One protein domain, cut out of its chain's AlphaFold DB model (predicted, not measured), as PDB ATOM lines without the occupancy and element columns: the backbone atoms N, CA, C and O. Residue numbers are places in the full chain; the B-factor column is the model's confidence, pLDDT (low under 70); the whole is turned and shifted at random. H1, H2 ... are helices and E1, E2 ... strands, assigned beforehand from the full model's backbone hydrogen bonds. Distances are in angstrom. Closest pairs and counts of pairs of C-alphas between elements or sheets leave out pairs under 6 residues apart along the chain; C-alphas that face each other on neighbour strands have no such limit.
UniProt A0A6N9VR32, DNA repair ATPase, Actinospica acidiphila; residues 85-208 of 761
ATOM      1  N   ARG A  85     -34.533 -35.551  14.301       88.31
ATOM      2  CA  ARG A  85     -33.391 -36.464  14.381       88.31
ATOM      3  C   ARG A  85     -32.547 -36.080  15.581       88.31
ATOM      4  O   ARG A  85     -32.555 -34.931  15.983       88.31
ATOM      5  N   THR A  86     -31.786 -37.036  16.093       89.69
ATOM      6  CA  THR A  86     -30.807 -36.761  17.137       89.69
ATOM      7  C   THR A  86     -29.802 -35.711  16.650       89.69
ATOM      8  O   THR A  86     -29.174 -35.904  15.601       89.69
ATOM      9  N   ALA A  87     -29.680 -34.622  17.401       90.25
ATOM     10  CA  ALA A  87     -28.882 -33.454  17.080       90.25
ATOM     11  C   ALA A  87     -28.117 -32.954  18.310       90.25
ATOM     12  O   ALA A  87     -28.508 -33.222  19.444       90.25
ATOM     13  N   VAL A  88     -27.037 -32.217  18.082       89.12
ATOM     14  CA  VAL A  88     -26.353 -31.433  19.114       89.12
ATOM     15  C   VAL A  88     -26.850 -29.994  18.989       89.12
ATOM     16  O   VAL A  88     -26.746 -29.430  17.895       89.12
ATOM     17  N   PRO A  89     -27.437 -29.398  20.038       89.62
ATOM     18  CA  PRO A  89     -27.881 -28.014  19.977       89.62
ATOM     19  C   PRO A  89     -26.652 -27.090  19.918       89.62
ATOM     20  O   PRO A  89     -25.646 -27.352  20.574       89.62
ATOM     21  N   ARG A  90     -26.703 -26.040  19.092       88.69
ATOM     22  CA  ARG A  90     -25.573 -25.117  18.897       88.69
ATOM     23  C   ARG A  90     -25.872 -23.724  19.408       88.69
ATOM     24  O   ARG A  90     -25.083 -23.196  20.175       88.69
ATOM     25  N   ASP A  91     -26.991 -23.143  18.993       91.75
ATOM     26  CA  ASP A  91     -27.354 -21.789  19.407       91.75
ATOM     27  C   ASP A  91     -28.837 -21.504  19.146       91.75
ATOM     28  O   ASP A  91     -29.501 -22.236  18.407       91.75
ATOM     29  N   VAL A  92     -29.353 -20.420  19.715       94.25
ATOM     30  CA  VAL A  92     -30.683 -19.878  19.426       94.25
ATOM     31  C   VAL A  92     -30.597 -18.365  19.267       94.25
ATOM     32  O   VAL A  92     -29.826 -17.706  19.951       94.25
ATOM     33  N   VAL A  93     -31.410 -17.797  18.381       94.12
ATOM     34  CA  VAL A  93     -31.483 -16.344  18.183       94.12
ATOM     35  C   VAL A  93     -32.905 -15.935  17.811       94.12
ATOM     36  O   VAL A  93     -33.610 -16.676  17.130       94.12
ATOM     37  N   ALA A  94     -33.336 -14.753  18.245       93.31
ATOM     38  CA  ALA A  94     -34.613 -14.189  17.819       93.31
ATOM     39  C   ALA A  94     -34.486 -13.584  16.409       93.31
ATOM     40  O   ALA A  94     -33.455 -12.992  16.073       93.31
ATOM     41  N   VAL A  95     -35.537 -13.653  15.594       92.69
ATOM     42  CA  VAL A  95     -35.718 -12.979  14.291       92.69
ATOM     43  C   VAL A  95     -37.161 -12.471  14.260       92.69
ATOM     44  O   VAL A  95     -38.081 -13.256  14.057       92.69
ATOM     45  N   GLY A  96     -37.371 -11.186  14.568       88.06
ATOM     46  CA  GLY A  96     -38.698 -10.690  14.961       88.06
ATOM     47  C   GLY A  96     -39.288 -11.530  16.101       88.06
ATOM     48  O   GLY A  96     -38.612 -11.785  17.097       88.06
ATOM     49  N   ASP A  97     -40.507 -12.035  15.905       90.25
ATOM     50  CA  ASP A  97     -41.208 -12.921  16.844       90.25
ATOM     51  C   ASP A  97     -40.854 -14.415  16.715       90.25
ATOM     52  O   ASP A  97     -41.394 -15.245  17.448       90.25
ATOM     53  N   VAL A  98     -39.942 -14.775  15.808       94.12
ATOM     54  CA  VAL A  98     -39.545 -16.164  15.541       94.12
ATOM     55  C   VAL A  98     -38.247 -16.511  16.262       94.12
ATOM     56  O   VAL A  98     -37.272 -15.759  16.241       94.12
ATOM     57  N   LEU A  99     -38.207 -17.698  16.862       95.75
ATOM     58  CA  LEU A  99     -36.998 -18.292  17.415       95.75
ATOM     59  C   LEU A  99     -36.304 -19.142  16.346       95.75
ATOM     60  O   LEU A  99     -36.795 -20.204  15.957       95.75
ATOM     61  N   LEU A 100     -35.130 -18.713  15.893       95.88
ATOM     62  CA  LEU A 100     -34.280 -19.517  15.025       95.88
ATOM     63  C   LEU A 100     -33.381 -20.413  15.880       95.88
ATOM     64  O   LEU A 100     -32.515 -19.930  16.610       95.88
ATOM     65  N   PHE A 101     -33.583 -21.724  15.773       95.50
ATOM     66  CA  PHE A 101     -32.798 -22.733  16.474       95.50
ATOM     67  C   PHE A 101     -31.746 -23.344  15.546       95.50
ATOM     68  O   PHE A 101     -32.078 -23.927  14.512       95.50
ATOM     69  N   GLY A 102     -30.482 -23.215  15.941       93.31
ATOM     70  CA  GLY A 102     -29.332 -23.829  15.297       93.31
ATOM     71  C   GLY A 102     -28.904 -25.108  16.007       93.31
ATOM     72  O   GLY A 102     -28.652 -25.117  17.214       93.31
ATOM     73  N   TYR A 103     -28.777 -26.192  15.255       91.56
ATOM     74  CA  TYR A 103     -28.339 -27.491  15.750       91.56
ATOM     75  C   TYR A 103     -27.516 -28.230  14.698       91.56
ATOM     76  O   TYR A 103     -27.382 -27.801  13.558       91.56
ATOM     77  N   GLU A 104     -26.938 -29.360  15.077       87.88
ATOM     78  CA  GLU A 104     -26.161 -30.199  14.177       87.88
ATOM     79  C   GLU A 104     -26.660 -31.639  14.250       87.88
ATOM     80  O   GLU A 104     -26.563 -32.295  15.288       87.88
ATOM     81  N   THR A 105     -27.198 -32.157  13.146       86.06
ATOM     82  CA  THR A 105     -27.514 -33.585  13.034       86.06
ATOM     83  C   THR A 105     -26.334 -34.359  12.457       86.06
ATOM     84  O   THR A 105     -25.575 -33.851  11.635       86.06
ATOM     85  N   ARG A 106     -26.192 -35.636  12.835       79.75
ATOM     86  CA  ARG A 106     -25.175 -36.501  12.217       79.75
ATOM     87  C   ARG A 106     -25.388 -36.571  10.690       79.75
ATOM     88  O   ARG A 106     -26.519 -36.869  10.277       79.75
ATOM     89  N   PRO A 107     -24.350 -36.368   9.857       73.19
ATOM     90  CA  PRO A 107     -24.471 -36.472   8.405       73.19
ATOM     91  C   PRO A 107     -25.022 -37.832   7.970       73.19
ATOM     92  O   PRO A 107     -24.751 -38.860   8.598       73.19
ATOM     93  N   ARG A 108     -25.811 -37.854   6.892       74.31
ATOM     94  CA  ARG A 108     -26.246 -39.109   6.266       74.31
ATOM     95  C   ARG A 108     -25.187 -39.544   5.243       74.31
ATOM     96  O   ARG A 108     -24.755 -38.699   4.470       74.31
ATOM     97  N   PRO A 109     -24.808 -40.833   5.181       68.94
ATOM     98  CA  PRO A 109     -23.858 -41.314   4.173       68.94
ATOM     99  C   PRO A 109     -24.320 -41.067   2.727       68.94
ATOM    100  O   PRO A 109     -23.493 -40.781   1.869       68.94
ATOM    101  N   ASP A 110     -25.638 -41.117   2.487       70.75
ATOM    102  CA  ASP A 110     -26.232 -41.142   1.140       70.75
ATOM    103  C   ASP A 110     -27.096 -39.910   0.801       70.75
ATOM    104  O   ASP A 110     -27.864 -39.936  -0.163       70.75
ATOM    105  N   ARG A 111     -27.064 -38.847   1.618       75.19
ATOM    106  CA  ARG A 111     -27.852 -37.623   1.380       75.19
ATOM    107  C   ARG A 111     -27.095 -36.376   1.816       75.19
ATOM    108  O   ARG A 111     -26.527 -36.366   2.905       75.19
ATOM    109  N   ASP A 112     -27.194 -35.332   1.001       80.44
ATOM    110  CA  ASP A 112     -26.676 -34.005   1.330       80.44
ATOM    111  C   ASP A 112     -27.391 -33.422   2.561       80.44
ATOM    112  O   ASP A 112     -28.578 -33.680   2.794       80.44
ATOM    113  N   THR A 113     -26.656 -32.641   3.356       86.31
ATOM    114  CA  THR A 113     -27.194 -31.895   4.501       86.31
ATOM    115  C   THR A 113     -28.185 -30.844   4.008       86.31
ATOM    116  O   THR A 113     -27.846 -30.015   3.165       86.31
ATOM    117  N   THR A 114     -29.409 -30.867   4.538       89.44
ATOM    118  CA  THR A 114     -30.448 -29.880   4.207       89.44
ATOM    119  C   THR A 114     -30.480 -28.739   5.224       89.44
ATOM    120  O   THR A 114     -29.960 -28.885   6.328       89.44
ATOM    121  N   VAL A 115     -31.115 -27.608   4.890       91.31
ATOM    122  CA  VAL A 115     -31.277 -26.480   5.833       91.31
ATOM    123  C   VAL A 115     -31.937 -26.960   7.127       91.31
ATOM    124  O   VAL A 115     -31.397 -26.737   8.205       91.31
ATOM    125  N   GLY A 116     -33.017 -27.740   7.023       89.19
ATOM    126  CA  GLY A 116     -33.721 -28.326   8.168       89.19
ATOM    127  C   GLY A 116     -32.933 -29.366   8.978       89.19
ATOM    128  O   GLY A 116     -33.446 -29.845   9.992       89.19
ATOM    129  N   ASP A 117     -31.721 -29.750   8.566       89.19
ATOM    130  CA  ASP A 117     -30.789 -30.556   9.369       89.19
ATOM    131  C   ASP A 117     -29.883 -29.689  10.273       89.19
ATOM    132  O   ASP A 117     -29.193 -30.259  11.125       89.19
ATOM    133  N   VAL A 118     -29.889 -28.358  10.091       93.19
ATOM    134  CA  VAL A 118     -29.018 -27.395  10.793       93.19
ATOM    135  C   VAL A 118     -29.778 -26.217  11.418       93.19
ATOM    136  O   VAL A 118     -29.442 -25.780  12.514       93.19
ATOM    137  N   LEU A 119     -30.791 -25.687  10.735       95.12
ATOM    138  CA  LEU A 119     -31.575 -24.527  11.155       95.12
ATOM    139  C   LEU A 119     -33.064 -24.876  11.152       95.12
ATOM    140  O   LEU A 119     -33.556 -25.518  10.223       95.12
ATOM    141  N   ALA A 120     -33.790 -24.435  12.175       94.88
ATOM    142  CA  ALA A 120     -35.246 -24.531  12.210       94.88
ATOM    143  C   ALA A 120     -35.876 -23.326  12.912       94.88
ATOM    144  O   ALA A 120     -35.477 -22.957  14.020       94.88
ATOM    145  N   ALA A 121     -36.895 -22.751  12.279       95.44
ATOM    146  CA  ALA A 121     -37.720 -21.697  12.851       95.44
ATOM    147  C   ALA A 121     -38.788 -22.280  13.788       95.44
ATOM    148  O   ALA A 121     -39.382 -23.323  13.498       95.44
ATOM    149  N   HIS A 122     -39.032 -21.599  14.904       96.06
ATOM    150  CA  HIS A 122     -40.089 -21.917  15.858       96.06
ATOM    151  C   HIS A 122     -40.851 -20.649  16.257       96.06
ATOM    152  O   HIS A 122     -40.279 -19.559  16.262       96.06
ATOM    153  N   ASP A 123     -42.130 -20.790  16.593       94.31
ATOM    154  CA  ASP A 123     -42.909 -19.705  17.193       94.31
ATOM    155  C   ASP A 123     -42.542 -19.498  18.678       94.31
ATOM    156  O   ASP A 123     -41.657 -20.164  19.229       94.31
ATOM    157  N   ARG A 124     -43.222 -18.552  19.335       89.44
ATOM    158  CA  ARG A 124     -43.037 -18.245  20.764       89.44
ATOM    159  C   ARG A 124     -43.417 -19.413  21.682       89.44
ATOM    160  O   ARG A 124     -42.820 -19.558  22.744       89.44
ATOM    161  N   ASP A 125     -44.337 -20.267  21.237       90.12
ATOM    162  CA  ASP A 125     -44.759 -21.490  21.927       90.12
ATOM    163  C   ASP A 125     -43.858 -22.694  21.583       90.12
ATOM    164  O   ASP A 125     -44.124 -23.830  21.986       90.12
ATOM    165  N   LEU A 126     -42.758 -22.452  20.856       93.06
ATOM    166  CA  LEU A 126     -41.745 -23.426  20.456       93.06
ATOM    167  C   LEU A 126     -42.271 -24.523  19.517       93.06
ATOM    168  O   LEU A 126     -41.672 -25.602  19.407       93.06
ATOM    169  N   ASN A 127     -43.359 -24.256  18.796       93.56
ATOM    170  CA  ASN A 127     -43.819 -25.105  17.706       93.56
ATOM    171  C   ASN A 127     -42.977 -24.844  16.462       93.56
ATOM    172  O   ASN A 127     -42.670 -23.703  16.121       93.56
ATOM    173  N   ARG A 128     -42.619 -25.917  15.750       93.75
ATOM    174  CA  ARG A 128     -41.851 -25.806  14.508       93.75
ATOM    175  C   ARG A 128     -42.676 -25.103  13.433       93.75
ATOM    176  O   ARG A 128     -43.771 -25.554  13.100       93.75
ATOM    177  N   LEU A 129     -42.088 -24.069  12.852       94.31
ATOM    178  CA  LEU A 129     -42.642 -23.317  11.738       94.31
ATOM    179  C   LEU A 129     -42.121 -23.856  10.393       94.31
ATOM    180  O   LEU A 129     -41.071 -24.512  10.355       94.31
ATOM    181  N   PRO A 130     -42.855 -23.627   9.290       92.94
ATOM    182  CA  PRO A 130     -42.349 -23.899   7.949       92.94
ATOM    183  C   PRO A 130     -41.200 -22.941   7.586       92.94
ATOM    184  O   PRO A 130     -41.056 -21.871   8.177       92.94
ATOM    185  N   ASP A 131     -40.369 -23.332   6.617       88.75
ATOM    186  CA  ASP A 131     -39.149 -22.590   6.259       88.75
ATOM    187  C   ASP A 131     -39.445 -21.202   5.636       88.75
ATOM    188  O   ASP A 131     -38.576 -20.335   5.636       88.75
ATOM    189  N   ASP A 132     -40.671 -20.966   5.158       89.81
ATOM    190  CA  ASP A 132     -41.166 -19.694   4.605       89.81
ATOM    191  C   ASP A 132     -41.881 -18.801   5.641       89.81
ATOM    192  O   ASP A 132     -42.413 -17.747   5.294       89.81
ATOM    193  N   ALA A 133     -41.882 -19.187   6.924       90.56
ATOM    194  CA  ALA A 133     -42.547 -18.424   7.985       90.56
ATOM    195  C   ALA A 133     -41.957 -17.020   8.197       90.56
ATOM    196  O   ALA A 133     -42.673 -16.110   8.611       90.56
ATOM    197  N   VAL A 134     -40.667 -16.845   7.904       91.12
ATOM    198  CA  VAL A 134     -40.011 -15.535   7.815       91.12
ATOM    199  C   VAL A 134     -39.477 -15.398   6.390       91.12
ATOM    200  O   VAL A 134     -38.411 -15.950   6.102       91.12
ATOM    201  N   PRO A 135     -40.200 -14.694   5.497       91.81
ATOM    202  CA  PRO A 135     -39.779 -14.529   4.113       91.81
ATOM    203  C   PRO A 135     -38.371 -13.939   4.023       91.81
ATOM    204  O   PRO A 135     -38.077 -12.941   4.684       91.81
ATOM    205  N   GLY A 136     -37.516 -14.558   3.211       91.50
ATOM    206  CA  GLY A 136     -36.132 -14.140   2.987       91.50
ATOM    207  C   GLY A 136     -35.118 -14.693   3.998       91.50
ATOM    208  O   GLY A 136     -33.917 -14.444   3.860       91.50
ATOM    209  N   LEU A 137     -35.561 -15.470   4.998       94.25
ATOM    210  CA  LEU A 137     -34.681 -16.094   5.989       94.25
ATOM    211  C   LEU A 137     -34.166 -17.466   5.524       94.25
ATOM    212  O   LEU A 137     -32.984 -17.594   5.204       94.25
ATOM    213  N   LEU A 138     -35.030 -18.491   5.519       95.00
ATOM    214  CA  LEU A 138     -34.668 -19.880   5.173       95.00
ATOM    215  C   LEU A 138     -35.160 -20.296   3.774       95.00
ATOM    216  O   LEU A 138     -34.603 -21.217   3.166       95.00
ATOM    217  N   ASP A 139     -36.175 -19.614   3.245       94.12
ATOM    218  CA  ASP A 139     -36.758 -19.834   1.918       94.12
ATOM    219  C   ASP A 139     -36.023 -19.083   0.792       94.12
ATOM    220  O   ASP A 139     -36.244 -19.379  -0.384       94.12
ATOM    221  N   ASP A 140     -35.114 -18.162   1.132       95.06
ATOM    222  CA  ASP A 140     -34.369 -17.374   0.150       95.06
ATOM    223  C   ASP A 140     -33.532 -18.274  -0.799       95.06
ATOM    224  O   ASP A 140     -32.662 -19.039  -0.352       95.06
ATOM    225  N   PRO A 141     -33.731 -18.187  -2.132       94.62
ATOM    226  CA  PRO A 141     -33.026 -19.046  -3.083       94.62
ATOM    227  C   PRO A 141     -31.506 -18.831  -3.133       94.62
ATOM    228  O   PRO A 141     -30.758 -19.754  -3.477       94.62
ATOM    229  N   ALA A 142     -31.022 -17.617  -2.850       95.69
ATOM    230  CA  ALA A 142     -29.595 -17.321  -2.810       95.69
ATOM    231  C   ALA A 142     -28.951 -17.910  -1.547       95.69
ATOM    232  O   ALA A 142     -27.884 -18.523  -1.656       95.69
ATOM    233  N   PHE A 143     -29.628 -17.834  -0.399       96.31
ATOM    234  CA  PHE A 143     -29.221 -18.529   0.823       96.31
ATOM    235  C   PHE A 143     -29.132 -20.042   0.599       96.31
ATOM    236  O   PHE A 143     -28.086 -20.639   0.861       96.31
ATOM    237  N   GLN A 144     -30.181 -20.668   0.057       95.38
ATOM    238  CA  GLN A 144     -30.208 -22.118  -0.165       95.38
ATOM    239  C   GLN A 144     -29.060 -22.586  -1.070       95.38
ATOM    240  O   GLN A 144     -28.452 -23.631  -0.824       95.38
ATOM    241  N   ARG A 145     -28.715 -21.793  -2.093       95.19
ATOM    242  CA  ARG A 145     -27.556 -22.047  -2.960       95.19
ATOM    243  C   ARG A 145     -26.228 -21.962  -2.212       95.19
ATOM    244  O   ARG A 145     -25.397 -22.854  -2.383       95.19
ATOM    245  N   GLU A 146     -26.006 -20.911  -1.422       95.81
ATOM    246  CA  GLU A 146     -24.771 -20.753  -0.638       95.81
ATOM    247  C   GLU A 146     -24.650 -21.837   0.444       95.81
ATOM    248  O   GLU A 146     -23.573 -22.404   0.621       95.81
ATOM    249  N   PHE A 147     -25.750 -22.199   1.108       94.88
ATOM    250  CA  PHE A 147     -25.794 -23.278   2.096       94.88
ATOM    251  C   PHE A 147     -25.474 -24.643   1.469       94.88
ATOM    252  O   PHE A 147     -24.641 -25.395   1.983       94.88
ATOM    253  N   ALA A 148     -26.074 -24.957   0.317       92.88
ATOM    254  CA  ALA A 148     -25.771 -26.184  -0.415       92.88
ATOM    255  C   ALA A 148     -24.306 -26.217  -0.884       92.88
ATOM    256  O   ALA A 148     -23.645 -27.253  -0.789       92.88
ATOM    257  N   ALA A 149     -23.767 -25.086  -1.353       92.62
ATOM    258  CA  ALA A 149     -22.359 -24.973  -1.723       92.62
ATOM    259  C   ALA A 149     -21.436 -25.200  -0.514       92.62
ATOM    260  O   ALA A 149     -20.485 -25.975  -0.621       92.62
ATOM    261  N   LEU A 150     -21.738 -24.595   0.638       92.75
ATOM    262  CA  LEU A 150     -20.986 -24.759   1.884       92.75
ATOM    263  C   LEU A 150     -20.827 -26.241   2.251       92.75
ATOM    264  O   LEU A 150     -19.702 -26.718   2.374       92.75
ATOM    265  N   HIS A 151     -21.925 -26.992   2.339       89.81
ATOM    266  CA  HIS A 151     -21.862 -28.411   2.707       89.81
ATOM    267  C   HIS A 151     -21.313 -29.316   1.591       89.81
ATOM    268  O   HIS A 151     -20.753 -30.377   1.879       89.81
ATOM    269  N   ARG A 152     -21.405 -28.897   0.322       89.00
ATOM    270  CA  ARG A 152     -20.805 -29.618  -0.811       89.00
ATOM    271  C   ARG A 152     -19.280 -29.520  -0.826       89.00
ATOM    272  O   ARG A 152     -18.615 -30.518  -1.104       89.00
ATOM    273  N   TYR A 153     -18.730 -28.330  -0.583       89.06
ATOM    274  CA  TYR A 153     -17.284 -28.092  -0.630       89.06
ATOM    275  C   TYR A 153     -16.592 -28.409   0.698       89.06
ATOM    276  O   TYR A 153     -15.455 -28.878   0.691       89.06
ATOM    277  N   TYR A 154     -17.288 -28.229   1.821       88.50
ATOM    278  CA  TYR A 154     -16.752 -28.430   3.162       88.50
ATOM    279  C   TYR A 154     -17.565 -29.505   3.887       88.50
ATOM    280  O   TYR A 154     -18.536 -29.224   4.582       88.50
ATOM    281  N   ARG A 155     -17.154 -30.773   3.747       81.25
ATOM    282  CA  ARG A 155     -17.870 -31.910   4.364       81.25
ATOM    283  C   ARG A 155     -17.917 -31.868   5.894       81.25
ATOM    284  O   ARG A 155     -18.779 -32.507   6.483       81.25
ATOM    285  N   GLN A 156     -16.982 -31.155   6.519       81.31
ATOM    286  CA  GLN A 156     -16.919 -30.948   7.967       81.31
ATOM    287  C   GLN A 156     -17.581 -29.628   8.398       81.31
ATOM    288  O   GLN A 156     -17.392 -29.201   9.534       81.31
ATOM    289  N   ALA A 157     -18.332 -28.969   7.502       88.56
ATOM    290  CA  ALA A 157     -19.028 -27.736   7.829       88.56
ATOM    291  C   ALA A 157     -19.988 -27.954   9.002       88.56
ATOM    292  O   ALA A 157     -20.942 -28.727   8.889       88.56
ATOM    293  N   ARG A 158     -19.744 -27.249  10.107       88.25
ATOM    294  CA  ARG A 158     -20.592 -27.284  11.303       88.25
ATOM    295  C   ARG A 158     -20.940 -25.882  11.762       88.25
ATOM    296  O   ARG A 158     -20.100 -24.983  11.704       88.25
ATOM    297  N   LEU A 159     -22.175 -25.705  12.219       90.81
ATOM    298  CA  LEU A 159     -22.619 -24.448  12.802       90.81
ATOM    299  C   LEU A 159     -21.907 -24.251  14.144       90.81
ATOM    300  O   LEU A 159     -22.012 -25.093  15.033       90.81
ATOM    301  N   LEU A 160     -21.188 -23.140  14.276       87.69
ATOM    302  CA  LEU A 160     -20.601 -22.718  15.542       87.69
ATOM    303  C   LEU A 160     -21.581 -21.873  16.340       87.69
ATOM    304  O   LEU A 160     -21.685 -22.048  17.548       87.69
ATOM    305  N   ARG A 161     -22.250 -20.927  15.668       90.00
ATOM    306  CA  ARG A 161     -22.985 -19.874  16.362       90.00
ATOM    307  C   ARG A 161     -24.012 -19.157  15.488       90.00
ATOM    308  O   ARG A 161     -23.781 -18.972  14.289       90.00
ATOM    309  N   LEU A 162     -25.079 -18.670  16.118       92.75
ATOM    310  CA  LEU A 162     -25.988 -17.656  15.589       92.75
ATOM    311  C   LEU A 162     -25.820 -16.355  16.387       92.75
ATOM    312  O   LEU A 162     -25.835 -16.360  17.613       92.75
ATOM    313  N   ARG A 163     -25.640 -15.208  15.725       89.50
ATOM    314  CA  ARG A 163     -25.514 -13.929  16.451       89.50
ATOM    315  C   ARG A 163     -26.101 -12.747  15.701       89.50
ATOM    316  O   ARG A 163     -26.016 -12.687  14.476       89.50
ATOM    317  N   ARG A 164     -26.631 -11.776  16.449       88.94
ATOM    318  CA  ARG A 164     -27.052 -10.473  15.923       88.94
ATOM    319  C   ARG A 164     -25.950  -9.430  16.115       88.94
ATOM    320  O   ARG A 164     -25.410  -9.308  17.210       88.94
ATOM    321  N   VAL A 165     -25.633  -8.673  15.066       88.12
ATOM    322  CA  VAL A 165     -24.643  -7.581  15.081       88.12
ATOM    323  C   VAL A 165     -25.165  -6.433  14.222       88.12
ATOM    324  O   VAL A 165     -25.347  -6.630  13.027       88.12
ATOM    325  N   GLU A 166     -25.393  -5.252  14.806       84.19
ATOM    326  CA  GLU A 166     -25.784  -4.023  14.079       84.19
ATOM    327  C   GLU A 166     -26.917  -4.235  13.048       84.19
ATOM    328  O   GLU A 166     -26.763  -3.941  11.864       84.19
ATOM    329  N   GLY A 167     -28.041  -4.826  13.474       86.31
ATOM    330  CA  GLY A 167     -29.186  -5.101  12.589       86.31
ATOM    331  C   GLY A 167     -28.975  -6.248  11.590       86.31
ATOM    332  O   GLY A 167     -29.822  -6.498  10.738       86.31
ATOM    333  N   LYS A 168     -27.856  -6.977  11.676       92.81
ATOM    334  CA  LYS A 168     -27.596  -8.175  10.871       92.81
ATOM    335  C   LYS A 168     -27.715  -9.436  11.707       92.81
ATOM    336  O   LYS A 168     -27.267  -9.469  12.853       92.81
ATOM    337  N   LEU A 169     -28.227 -10.498  11.100       94.88
ATOM    338  CA  LEU A 169     -28.112 -11.861  11.610       94.88
ATOM    339  C   LEU A 169     -26.926 -12.543  10.930       94.88
ATOM    340  O   LEU A 169     -26.795 -12.477   9.711       94.88
ATOM    341  N   LEU A 170     -26.081 -13.214  11.709       95.12
ATOM    342  CA  LEU A 170     -24.939 -13.983  11.229       95.12
ATOM    343  C   LEU A 170     -25.085 -15.449  11.647       95.12
ATOM    344  O   LEU A 170     -25.283 -15.733  12.830       95.12
ATOM    345  N   ALA A 171     -24.906 -16.368  10.699       95.56
ATOM    346  CA  ALA A 171     -24.707 -17.789  10.969       95.56
ATOM    347  C   ALA A 171     -23.257 -18.162  10.645       95.56
ATOM    348  O   ALA A 171     -22.811 -18.071   9.498       95.56
ATOM    349  N   VAL A 172     -22.507 -18.537  11.682       93.31
ATOM    350  CA  VAL A 172     -21.063 -18.773  11.612       93.31
ATOM    351  C   VAL A 172     -20.813 -20.266  11.513       93.31
ATOM    352  O   VAL A 172     -21.120 -21.012  12.442       93.31
ATOM    353  N   PHE A 173     -20.228 -20.700  10.403       92.94
ATOM    354  CA  PHE A 173     -19.872 -22.091  10.171       92.94
ATOM    355  C   PHE A 173     -18.366 -22.275  10.234       92.94
ATOM    356  O   PHE A 173     -17.623 -21.530   9.600       92.94
ATOM    357  N   GLN A 174     -17.914 -23.304  10.941       90.88
ATOM    358  CA  GLN A 174     -16.542 -23.779  10.827       90.88
ATOM    359  C   GLN A 174     -16.429 -24.674   9.602       90.88
ATOM    360  O   GLN A 174     -17.230 -25.586   9.439       90.88
ATOM    361  N   THR A 175     -15.427 -24.427   8.767       90.69
ATOM    362  CA  THR A 175     -15.165 -25.143   7.509       90.69
ATOM    363  C   THR A 175     -13.883 -25.977   7.522       90.69
ATOM    364  O   THR A 175     -13.722 -26.835   6.654       90.69
ATOM    365  N   GLY A 176     -12.999 -25.763   8.502       86.69
ATOM    366  CA  GLY A 176     -11.718 -26.460   8.647       86.69
ATOM    367  C   GLY A 176     -11.267 -26.596  10.102       86.69
ATOM    368  O   GLY A 176     -11.972 -26.200  11.028       86.69
ATOM    369  N   GLU A 177     -10.084 -27.174  10.317       82.81
ATOM    370  CA  GLU A 177      -9.554 -27.461  11.660       82.81
ATOM    371  C   GLU A 177      -9.064 -26.209  12.397       82.81
ATOM    372  O   GLU A 177      -9.078 -26.177  13.629       82.81
ATOM    373  N   LYS A 178      -8.643 -25.160  11.675       84.19
ATOM    374  CA  LYS A 178      -8.165 -23.932  12.318       84.19
ATOM    375  C   LYS A 178      -9.353 -23.095  12.806       84.19
ATOM    376  O   LYS A 178     -10.346 -22.989  12.089       84.19
ATOM    377  N   PRO A 179      -9.240 -22.407  13.958       73.50
ATOM    378  CA  PRO A 179     -10.309 -21.543  14.472       73.50
ATOM    379  C   PRO A 179     -10.771 -20.450  13.495       73.50
ATOM    380  O   PRO A 179     -11.929 -20.053  13.523       73.50
ATOM    381  N   GLY A 180      -9.877 -19.976  12.619       79.88
ATOM    382  CA  GLY A 180     -10.182 -18.960  11.607       79.88
ATOM    383  C   GLY A 180     -10.750 -19.496  10.288       79.88
ATOM    384  O   GLY A 180     -11.116 -18.691   9.435       79.88
ATOM    385  N   ASP A 181     -10.831 -20.817  10.099       89.69
ATOM    386  CA  ASP A 181     -11.384 -21.423   8.882       89.69
ATOM    387  C   ASP A 181     -12.917 -21.388   8.948       89.69
ATOM    388  O   ASP A 181     -13.582 -22.414   9.119       89.69
ATOM    389  N   ILE A 182     -13.491 -20.192   8.846       92.06
ATOM    390  CA  ILE A 182     -14.929 -19.959   8.973       92.06
ATOM    391  C   ILE A 182     -15.565 -19.499   7.660       92.06
ATOM    392  O   ILE A 182     -14.913 -18.936   6.782       92.06
ATOM    393  N   ARG A 183     -16.871 -19.735   7.548       94.62
ATOM    394  CA  ARG A 183     -17.749 -19.146   6.539       94.62
ATOM    395  C   ARG A 183     -18.944 -18.536   7.250       94.62
ATOM    396  O   ARG A 183     -19.632 -19.228   8.000       94.62
ATOM    397  N   VAL A 184     -19.203 -17.256   7.008       95.69
ATOM    398  CA  VAL A 184     -20.282 -16.534   7.691       95.69
ATOM    399  C   VAL A 184     -21.373 -16.139   6.705       95.69
ATOM    400  O   VAL A 184     -21.161 -15.283   5.844       95.69
ATOM    401  N   LEU A 185     -22.545 -16.756   6.854       96.88
ATOM    402  CA  LEU A 185     -23.776 -16.376   6.157       96.88
ATOM    403  C   LEU A 185     -24.408 -15.190   6.885       96.88
ATOM    404  O   LEU A 185     -24.450 -15.200   8.118       96.88
ATOM    405  N   ARG A 186     -24.875 -14.173   6.155       96.38
ATOM    406  CA  ARG A 186     -25.447 -12.970   6.770       96.38
ATOM    407  C   ARG A 186     -26.740 -12.495   6.115       96.38
ATOM    408  O   ARG A 186     -26.862 -12.485   4.892       96.38
ATOM    409  N   TRP A 187     -27.653 -12.025   6.958       96.69
ATOM    410  CA  TRP A 187     -28.917 -11.392   6.590       96.69
ATOM    411  C   TRP A 187     -28.970  -9.987   7.190       96.69
ATOM    412  O   TRP A 187     -28.421  -9.767   8.273       96.69
ATOM    413  N   THR A 188     -29.651  -9.052   6.534       95.06
ATOM    414  CA  THR A 188     -30.211  -7.894   7.249       95.06
ATOM    415  C   THR A 188     -31.526  -8.304   7.890       95.06
ATOM    416  O   THR A 188     -32.259  -9.107   7.318       95.06
ATOM    417  N   VAL A 189     -31.793  -7.802   9.093       90.12
ATOM    418  CA  VAL A 189     -33.044  -8.040   9.813       90.12
ATOM    419  C   VAL A 189     -33.616  -6.688  10.220       90.12
ATOM    420  O   VAL A 189     -32.953  -5.929  10.928       90.12
ATOM    421  N   SER A 190     -34.822  -6.376   9.749       83.94
ATOM    422  CA  SER A 190     -35.536  -5.156  10.126       83.94
ATOM    423  C   SER A 190     -36.115  -5.260  11.539       83.94
ATOM    424  O   SER A 190     -36.271  -6.358  12.076       83.94
ATOM    425  N   GLU A 191     -36.501  -4.122  12.115       73.38
ATOM    426  CA  GLU A 191     -37.214  -4.077  13.404       73.38
ATOM    427  C   GLU A 191     -38.545  -4.843  13.346       73.38
ATOM    428  O   GLU A 191     -38.877  -5.570  14.273       73.38
ATOM    429  N   ASP A 192     -39.240  -4.806  12.204       73.12
ATOM    430  CA  ASP A 192     -40.477  -5.575  11.988       73.12
ATOM    431  C   ASP A 192     -40.254  -7.091  11.769       73.12
ATOM    432  O   ASP A 192     -41.191  -7.829  11.466       73.12
ATOM    433  N   GLY A 193     -39.014  -7.581  11.879       77.38
ATOM    434  CA  GLY A 193     -38.689  -9.004  11.750       77.38
ATOM    435  C   GLY A 193     -38.545  -9.527  10.317       77.38
ATOM    436  O   GLY A 193     -38.373 -10.733  10.139       77.38
ATOM    437  N   HIS A 194     -38.562  -8.660   9.301       87.06
ATOM    438  CA  HIS A 194     -38.249  -9.051   7.926       87.06
ATOM    439  C   HIS A 194     -36.756  -9.343   7.777       87.06
ATOM    440  O   HIS A 194     -35.921  -8.584   8.270       87.06
ATOM    441  N   ALA A 195     -36.422 -10.428   7.077       93.31
ATOM    442  CA  ALA A 195     -35.048 -10.832   6.822       93.31
ATOM    443  C   ALA A 195     -34.735 -10.769   5.321       93.31
ATOM    444  O   ALA A 195     -35.528 -11.211   4.499       93.31
ATOM    445  N   GLU A 196     -33.559 -10.264   4.960       95.19
ATOM    446  CA  GLU A 196     -33.053 -10.301   3.583       95.19
ATOM    447  C   GLU A 196     -31.643 -10.889   3.582       95.19
ATOM    448  O   GLU A 196     -30.731 -10.343   4.218       95.19
ATOM    449  N   PHE A 197     -31.456 -12.013   2.884       96.81
ATOM    450  CA  PHE A 197     -30.146 -12.637   2.739       96.81
ATOM    451  C   PHE A 197     -29.221 -11.765   1.888       96.81
ATOM    452  O   PHE A 197     -29.557 -11.379   0.772       96.81
ATOM    453  N   LEU A 198     -28.022 -11.487   2.400       95.75
ATOM    454  CA  LEU A 198     -27.053 -10.650   1.696       95.75
ATOM    455  C   LEU A 198     -26.046 -11.503   0.928       95.75
ATOM    456  O   LEU A 198     -25.950 -11.422  -0.294       95.75
ATOM    457  N   ASP A 199     -25.239 -12.279   1.655       95.31
ATOM    458  CA  ASP A 199     -24.178 -13.118   1.104       95.31
ATOM    459  C   ASP A 199     -23.565 -14.042   2.179       95.31
ATOM    460  O   ASP A 199     -23.997 -14.103   3.332       95.31
ATOM    461  N   ALA A 200     -22.512 -14.756   1.781       93.38
ATOM    462  CA  ALA A 200     -21.694 -15.621   2.624       93.38
ATOM    463  C   ALA A 200     -20.300 -15.023   2.932       93.38
ATOM    464  O   ALA A 200     -19.293 -15.734   2.880       93.38
ATOM    465  N   ARG A 201     -20.211 -13.702   3.154       91.81
ATOM    466  CA  ARG A 201     -18.960 -12.944   3.389       91.81
ATOM    467  C   ARG A 201     -18.994 -12.131   4.688       91.81
ATOM    468  O   ARG A 201     -18.421 -11.041   4.774       91.81
ATOM    469  N   GLY A 202     -19.691 -12.636   5.702       90.25
ATOM    470  CA  GLY A 202     -19.828 -11.979   7.005       90.25
ATOM    471  C   GLY A 202     -18.598 -12.077   7.916       90.25
ATOM    472  O   GLY A 202     -18.692 -11.716   9.083       90.25
ATOM    473  N   ASP A 203     -17.448 -12.556   7.436       89.56
ATOM    474  CA  ASP A 203     -16.275 -12.876   8.269       89.56
ATOM    475  C   ASP A 203     -15.747 -11.635   9.007       89.56
ATOM    476  O   ASP A 203     -15.372 -11.698  10.174       89.56
ATOM    477  N   ARG A 204     -15.806 -10.469   8.350       89.00
ATOM    478  CA  ARG A 204     -15.478  -9.168   8.956       89.00
ATOM    479  C   ARG A 204     -16.499  -8.717   9.998       89.00
ATOM    480  O   ARG A 204     -16.105  -8.177  11.026       89.00
ATOM    481  N   ASP A 205     -17.786  -8.945   9.733       88.50
ATOM    482  CA  ASP A 205     -18.863  -8.645  10.684       88.50
ATOM    483  C   ASP A 205     -18.752  -9.562  11.923       88.50
ATOM    484  O   ASP A 205     -19.072  -9.144  13.037       88.50
ATOM    485  N   HIS A 206     -18.249 -10.795  11.754       88.19
ATOM    486  CA  HIS A 206     -17.977 -11.744  12.836       88.19
ATOM    487  C   HIS A 206     -16.712 -11.406  13.644       88.19
ATOM    488  O   HIS A 206     -16.749 -11.421  14.875       88.19
ATOM    489  N   ALA A 207     -15.615 -11.054  12.970       85.06
ATOM    490  CA  ALA A 207     -14.320 -10.767  13.593       85.06
ATOM    491  C   ALA A 207     -14.301  -9.484  14.443       85.06
ATOM    492  O   ALA A 207     -13.322  -9.222  15.139       85.06
ATOM    493  N   ARG A 208     -15.354  -8.661  14.389       78.44
ATOM    494  CA  ARG A 208     -15.478  -7.482  15.244       78.44
ATOM    495  C   ARG A 208     -15.652  -7.920  16.703       78.44
ATOM    496  O   ARG A 208     -16.698  -8.457  17.066       78.44
TER     497      ARG A 208
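What this domain is: This is residues 85 to 208 of the 761 residues of the protein "DNA repair ATPase" of Actinospica acidiphila (UniProt A0A6N9VR32). Two antiparallel sheets, E1 E2 E3 and E4 E5 E6 E7, form a sandwich that is only partly face to face, coming together along E1, E2 and E4. The long helix H1 packs on the larger sheet by E6 and E7, and the small helix H2 covers part of the opposite face. The printed part has 124 residues with seven named strands and two named helices, in the order E1 E2 E3 H1 E4 E5 E6 E7 H2, a mixed class of helices and strands. It is compact, with a radius of gyration of the C-alphas of 13.6 A and spans of 37 by 33 by 24 A.

Where its parts are: E1, residues 85 to 95, begins with C-alpha 85 at (-33.391, -36.464, 14.381), bends by 85 degrees at residue 88 and is 23.6 A long. E2, residues 98 to 105, is 21.3 A long, and E3 is residues 119 to 122. H1, residues 141 to 153, begins with C-alpha 141 at (-33.026, -19.046, -3.083) and is 18.3 A long. E4, residues 158 to 165, is 20.5 A long; E5, residues 168 to 174, 19.1 A; E6, residues 182 to 189, 21.7 A. E7 is residues 195 to 199, and H2, residues 203 to 207, ends with C-alpha 207 at (-14.320, -10.767, 13.593).

How they stand to each other: E4 E5 E6 E7 is a strongly twisted meander, each strand the antiparallel neighbour of the one before. N 163 and O 170 of the hairpin E4 and E5 are 3.0 A apart, within hydrogen-bond range, as are N 171 and O 185 of E5 and E6, 2.9 A, and N 188 and O 196 of E6 and E7, 2.9 A. E1 E2 E3 is a second meander, only just strongly twisted, with C-alphas up to 4.5 A off its best plane; N 93 and O 100 are 3.0 A apart, and N 101 and O 120 2.9 A. In the sandwich, two sheets face to face, the best planes are 12 degrees apart. E1 touches E4, with the closest C-alphas, those of Asp 91 and Arg 161, 5.7 A apart. H1 is on the larger sheet at a height of 9.4 A, only just over E6 alone, as 2 of its C-alphas fall on E5; it runs along the strands, at 10 degrees to E6 on the local plane. It touches E7, the closest C-alphas being those of Phe 143 and Phe 197, 6.3 A apart. H2 is on the opposite face, over E5, at a height of 7.5 A. In H1 and H2 every O i to N i+4 pair is within hydrogen-bond range.

The domain as a whole: The C-alphas farthest apart, those of Pro 109 and Glu 191, are 40.6 A apart. The printed part has no cut; the links E2 to E3 and E3 to H1 are long. The mean pLDDT of the printed part is 89.8, and residue 109 is under 70.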